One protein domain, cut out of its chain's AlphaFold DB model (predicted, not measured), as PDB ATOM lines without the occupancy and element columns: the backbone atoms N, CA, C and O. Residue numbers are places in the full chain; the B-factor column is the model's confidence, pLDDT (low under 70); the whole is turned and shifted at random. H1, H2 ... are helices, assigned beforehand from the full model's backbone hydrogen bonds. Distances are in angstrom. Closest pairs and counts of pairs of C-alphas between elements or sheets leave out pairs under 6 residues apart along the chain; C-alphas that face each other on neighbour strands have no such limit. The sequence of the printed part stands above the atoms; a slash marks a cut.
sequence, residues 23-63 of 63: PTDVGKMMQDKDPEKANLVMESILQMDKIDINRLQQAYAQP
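AT A GLANCE: This is residues 23 to 63 of the 63 residues of an uncharacterized protein of Nitrospirales bacterium (UniProt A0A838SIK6). Three short helices are packed together so that their centres make a triangle, and each one touches the other two. H1 and H3 run the same way, nearly in line with each other in direction, while H2, the longest by residues, runs slantwise past both; H2 and H3 form a helical hairpin. The printed part has 41 residues, with three named helices in the order H1, H2, H3 and no named strand, and its class is all helix. It is compact, with a radius of gyration of the C-alphas of 9.0 A, and its rounded outline spans 26 by 21 by 15 A.

HOW THE PARTS SIT: Begin with H1, residues 24 to 30, and go on to H2, residues 35 to 46. These two touch, and their closest C-alphas are those of Met 30 and Ala 38, 4.7 A apart. H2 touches H1 with residues 37 to 42 alone. The two helices run opposite ways at a steep tilt of 57 degrees. Next look at H3, residues 53 to 60, which touches H2; the closest C-alphas, those of Lys 37 and Tyr 60, are 5.4 A apart. H2 and H3 run opposite ways at a steep tilt of 43 degrees, and they form a helical hairpin, two helices in succession that run opposite ways. H3 also touches H1, where the C-alphas of Val 26 and Ile 53 are the closest at 7.3 A. H1 and H3 run the same way at a shallow tilt of 16 degrees. The packing of the helices is mostly crossed, but only just: 1 of the 3 touching pairs is at a shallow tilt. In H1, H2 and H3 every O i to N i+4 pair is within hydrogen-bond range.

IN THESE COORDINATES: Find C-alpha 24 at (235.394, 230.743, 330.924); from there H1 runs to residue 30, 10.2 A from first to last C-alpha. Go on to C-alpha 35 at (230.923, 230.804, 313.433), where H2 begins; it runs to residue 46 and is 16.3 A long. H3 begins at residue 53, is 10.1 A long and ends at C-alpha 60, (240.577, 233.668, 317.376).

THE WHOLE: The two C-alphas farthest apart are those of Lys 33 and Asp 49, 26.2 A. From Pro 23 to Pro 63 the first and last printed C-alphas are 22.6 A apart, and Pro 63 is the chain's last residue. The printed part has no cut. The link from H1 to H2, 4 residues, is tight, and the link from H2 to H3, 6 residues, is short. In this predicted model the mean pLDDT of the printed part is 81.9; look at residues 62 to 63 for the two that are under 70.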
ATOM      1  N   PRO A  23     238.527 227.078 330.560       82.25
ATOM      2  CA  PRO A  23     238.504 228.507 330.841       82.25
ATOM      3  C   PRO A  23     237.173 229.128 330.416       82.25
ATOM      4  O   PRO A  23     236.615 228.786 329.372       82.25
ATOM      5  N   THR A  24     236.687 230.097 331.185       83.62
ATOM      6  CA  THR A  24     235.394 230.743 330.924       83.62
ATOM      7  C   THR A  24     235.369 231.459 329.573       83.62
ATOM      8  O   THR A  24     234.336 231.484 328.908       83.62
ATOM      9  N   ASP A  25     236.503 232.003 329.129       83.69
ATOM     10  CA  ASP A  25     236.602 232.677 327.834       83.69
ATOM     11  C   ASP A  25     236.491 231.716 326.651       83.69
ATOM     12  O   ASP A  25     235.974 232.119 325.618       83.69
ATOM     13  N   VAL A  26     236.873 230.440 326.796       82.88
ATOM     14  CA  VAL A  26     236.636 229.432 325.746       82.88
ATOM     15  C   VAL A  26     235.143 229.249 325.521       82.88
ATOM     16  O   VAL A  26     234.680 229.269 324.384       82.88
ATOM     17  N   GLY A  27     234.376 229.155 326.609       81.50
ATOM     18  CA  GLY A  27     232.919 229.083 326.536       81.50
ATOM     19  C   GLY A  27     232.295 230.326 325.898       81.50
ATOM     20  O   GLY A  27     231.286 230.199 325.209       81.50
ATOM     21  N   LYS A  28     232.894 231.511 326.086       85.25
ATOM     22  CA  LYS A  28     232.455 232.754 325.431       85.25
ATOM     23  C   LYS A  28     232.812 232.781 323.945       85.25
ATOM     24  O   LYS A  28     231.957 233.135 323.148       85.25
ATOM     25  N   MET A  29     234.030 232.381 323.577       81.62
ATOM     26  CA  MET A  29     234.490 232.338 322.183       81.62
ATOM     27  C   MET A  29     233.727 231.301 321.352       81.62
ATOM     28  O   MET A  29     233.429 231.550 320.192       81.62
ATOM     29  N   MET A  30     233.363 230.155 321.936       80.19
ATOM     30  CA  MET A  30     232.513 229.164 321.261       80.19
ATOM     31  C   MET A  30     231.059 229.623 321.089       80.19
ATOM     32  O   MET A  30     230.376 229.145 320.193       80.19
ATOM     33  N   GLN A  31     230.580 230.522 321.952       81.38
ATOM     34  CA  GLN A  31     229.247 231.132 321.860       81.38
ATOM     35  C   GLN A  31     229.261 232.463 321.096       81.38
ATOM     36  O   GLN A  31     228.282 233.213 321.140       81.38
ATOM     37  N   ASP A  32     230.371 232.785 320.431       81.25
ATOM     38  CA  ASP A  32     230.466 233.987 319.621       81.25
ATOM     39  C   ASP A  32     229.476 233.925 318.444       81.25
ATOM     40  O   ASP A  32     229.072 232.853 317.986       81.25
ATOM     41  N   LYS A  33     229.050 235.094 317.964       81.25
ATOM     42  CA  LYS A  33     228.150 235.193 316.808       81.25
ATOM     43  C   LYS A  33     228.853 234.844 315.501       81.25
ATOM     44  O   LYS A  33     228.165 234.574 314.521       81.25
ATOM     45  N   ASP A  34     230.180 234.900 315.485       85.56
ATOM     46  CA  ASP A  34     231.013 234.555 314.344       85.56
ATOM     47  C   ASP A  34     231.343 233.046 314.347       85.56
ATOM     48  O   ASP A  34     232.160 232.585 315.155       85.56
ATOM     49  N   PRO A  35     230.709 232.246 313.468       82.12
ATOM     50  CA  PRO A  35     230.923 230.804 313.433       82.12
ATOM     51  C   PRO A  35     232.313 230.418 312.907       82.12
ATOM     52  O   PRO A  35     232.785 229.324 313.216       82.12
ATOM     53  N   GLU A  36     232.985 231.280 312.135       85.44
ATOM     54  CA  GLU A  36     234.337 231.001 311.636       85.44
ATOM     55  C   GLU A  36     235.339 231.068 312.785       85.44
ATOM     56  O   GLU A  36     236.122 230.138 312.995       85.44
ATOM     57  N   LYS A  37     235.232 232.098 313.627       84.19
ATOM     58  CA  LYS A  37     236.073 232.219 314.820       84.19
ATOM     59  C   LYS A  37     235.813 231.122 315.846       84.19
ATOM     60  O   LYS A  37     236.758 230.616 316.455       84.19
ATOM     61  N   ALA A  38     234.553 230.726 316.031       85.19
ATOM     62  CA  ALA A  38     234.207 229.606 316.902       85.19
ATOM     63  C   ALA A  38     234.833 228.288 316.406       85.19
ATOM     64  O   ALA A  38     235.384 227.530 317.210       85.19
ATOM     65  N   ASN A  39     234.824 228.046 315.090       85.62
ATOM     66  CA  ASN A  39     235.482 226.887 314.485       85.62
ATOM     67  C   ASN A  39     237.006 226.921 314.664       85.62
ATOM     68  O   ASN A  39     237.568 225.920 315.100       85.62
ATOM     69  N   LEU A  40     237.665 228.065 314.444       87.00
ATOM     70  CA  LEU A  40     239.114 228.220 314.655       87.00
ATOM     71  C   LEU A  40     239.535 227.890 316.094       87.00
ATOM     72  O   LEU A  40     240.548 227.220 316.334       87.00
ATOM     73  N   VAL A  41     238.739 228.333 317.071       84.69
ATOM     74  CA  VAL A  41     238.946 228.010 318.488       84.69
ATOM     75  C   VAL A  41     238.740 226.518 318.738       84.69
ATOM     76  O   VAL A  41     239.539 225.909 319.453       84.69
ATOM     77  N   MET A  42     237.720 225.904 318.133       84.00
ATOM     78  CA  MET A  42     237.455 224.474 318.285       84.00
ATOM     79  C   MET A  42     238.564 223.609 317.672       84.00
ATOM     80  O   MET A  42     239.060 222.706 318.343       84.00
ATOM     81  N   GLU A  43     239.022 223.916 316.458       85.38
ATOM     82  CA  GLU A  43     240.159 223.242 315.819       85.38
ATOM     83  C   GLU A  43     241.432 223.365 316.657       85.38
ATOM     84  O   GLU A  43     242.146 222.384 316.874       85.38
ATOM     85  N   SER A  44     241.682 224.552 317.207       86.25
ATOM     86  CA  SER A  44     242.831 224.791 318.075       86.25
ATOM     87  C   SER A  44     242.773 223.954 319.354       86.25
ATOM     88  O   SER A  44     243.790 223.396 319.756       86.25
ATOM     89  N   ILE A  45     241.598 223.803 319.976       82.62
ATOM     90  CA  ILE A  45     241.423 222.930 321.148       82.62
ATOM     91  C   ILE A  45     241.644 221.468 320.780       82.62
ATOM     92  O   ILE A  45     242.296 220.758 321.541       82.62
ATOM     93  N   LEU A  46     241.158 221.021 319.618       80.31
ATOM     94  CA  LEU A  46     241.322 219.636 319.170       80.31
ATOM     95  C   LEU A  46     242.798 219.241 319.022       80.31
ATOM     96  O   LEU A  46     243.145 218.090 319.285       80.31
ATOM     97  N   GLN A  47     243.656 220.197 318.658       81.75
ATOM     98  CA  GLN A  47     245.105 220.023 318.521       81.75
ATOM     99  C   GLN A  47     245.885 220.163 319.844       81.75
ATOM    100  O   GLN A  47     247.109 220.023 319.846       81.75
ATOM    101  N   MET A  48     245.223 220.466 320.968       78.38
ATOM    102  CA  MET A  48     245.878 220.726 322.254       78.38
ATOM    103  C   MET A  48     245.506 219.701 323.329       78.38
ATOM    104  O   MET A  48     244.339 219.499 323.661       78.38
ATOM    105  N   ASP A  49     246.516 219.137 323.990       74.38
ATOM    106  CA  ASP A  49     246.305 218.350 325.210       74.38
ATOM    107  C   ASP A  49     245.863 219.221 326.394       74.38
ATOM    108  O   ASP A  49     245.030 218.823 327.205       74.38
ATOM    109  N   LYS A  50     246.373 220.453 326.479       78.12
ATOM    110  CA  LYS A  50     246.023 221.420 327.522       78.12
ATOM    111  C   LYS A  50     245.476 222.690 326.894       78.12
ATOM    112  O   LYS A  50     246.110 223.264 326.015       78.12
ATOM    113  N   ILE A  51     244.335 223.155 327.395       82.44
ATOM    114  CA  ILE A  51     243.721 224.393 326.921       82.44
ATOM    115  C   ILE A  51     244.593 225.587 327.330       82.44
ATOM    116  O   ILE A  51     244.726 225.888 328.519       82.44
ATOM    117  N   ASP A  52     245.173 226.266 326.337       83.94
ATOM    118  CA  ASP A  52     245.921 227.509 326.514       83.94
ATOM    119  C   ASP A  52     245.131 228.692 325.953       83.94
ATOM    120  O   ASP A  52     244.942 228.834 324.746       83.94
ATOM    121  N   ILE A  53     244.662 229.558 326.846       83.31
ATOM    122  CA  ILE A  53     243.801 230.681 326.479       83.31
ATOM    123  C   ILE A  53     244.499 231.721 325.599       83.31
ATOM    124  O   ILE A  53     243.851 232.299 324.731       83.31
ATOM    125  N   ASN A  54     245.806 231.942 325.770       84.19
ATOM    126  CA  ASN A  54     246.543 232.895 324.939       84.19
ATOM    127  C   ASN A  54     246.640 232.372 323.513       84.19
ATOM    128  O   ASN A  54     246.432 233.118 322.558       84.19
ATOM    129  N   ARG A  55     246.900 231.071 323.366       83.62
ATOM    130  CA  ARG A  55     246.962 230.431 322.055       83.62
ATOM    131  C   ARG A  55     245.599 230.408 321.365       83.62
ATOM    132  O   ARG A  55     245.532 230.635 320.162       83.62
ATOM    133  N   LEU A  56     244.517 230.211 322.118       84.00
ATOM    134  CA  LEU A  56     243.157 230.316 321.584       84.00
ATOM    135  C   LEU A  56     242.785 231.745 321.196       84.00
ATOM    136  O   LEU A  56     242.185 231.938 320.149       84.00
ATOM    137  N   GLN A  57     243.181 232.749 321.979       84.12
ATOM    138  CA  GLN A  57     243.004 234.156 321.608       84.12
ATOM    139  C   GLN A  57     243.778 234.511 320.338       84.12
ATOM    140  O   GLN A  57     243.255 235.224 319.493       84.12
ATOM    141  N   GLN A  58     244.989 233.980 320.163       85.25
ATOM    142  CA  GLN A  58     245.748 234.148 318.924       85.25
ATOM    143  C   GLN A  58     245.091 233.442 317.735       85.25
ATOM    144  O   GLN A  58     245.079 233.998 316.646       85.25
ATOM    145  N   ALA A  59     244.536 232.243 317.920       83.75
ATOM    146  CA  ALA A  59     243.767 231.562 316.878       83.75
ATOM    147  C   ALA A  59     242.478 232.318 316.525       83.75
ATOM    148  O   ALA A  59     242.158 232.472 315.357       83.75
ATOM    149  N   TYR A  60     241.785 232.855 317.529       81.00
ATOM    150  CA  TYR A  60     240.577 233.668 317.376       81.00
ATOM    151  C   TYR A  60     240.849 235.039 316.726       81.00
ATOM    152  O   TYR A  60     239.981 235.596 316.060       81.00
ATOM    153  N   ALA A  61     242.039 235.607 316.945       80.38
ATOM    154  CA  ALA A  61     242.470 236.882 316.372       80.38
ATOM    155  C   ALA A  61     243.156 236.741 315.004       80.38
ATOM    156  O   ALA A  61     243.491 237.762 314.399       80.38
ATOM    157  N   GLN A  62     243.399 235.514 314.530       68.81
ATOM    158  CA  GLN A  62     243.885 235.297 313.173       68.81
ATOM    159  C   GLN A  62     242.745 235.571 312.174       68.81
ATOM    160  O   GLN A  62     241.625 235.120 312.418       68.81
ATOM    161  N   PRO A  63     243.007 236.374 311.126       55.88
ATOM    162  CA  PRO A  63     242.016 236.764 310.126       55.88
ATOM    163  C   PRO A  63     241.686 235.647 309.136       55.88
ATOM    164  O   PRO A  63     242.541 234.753 308.933       55.88
TER     165      PRO A  63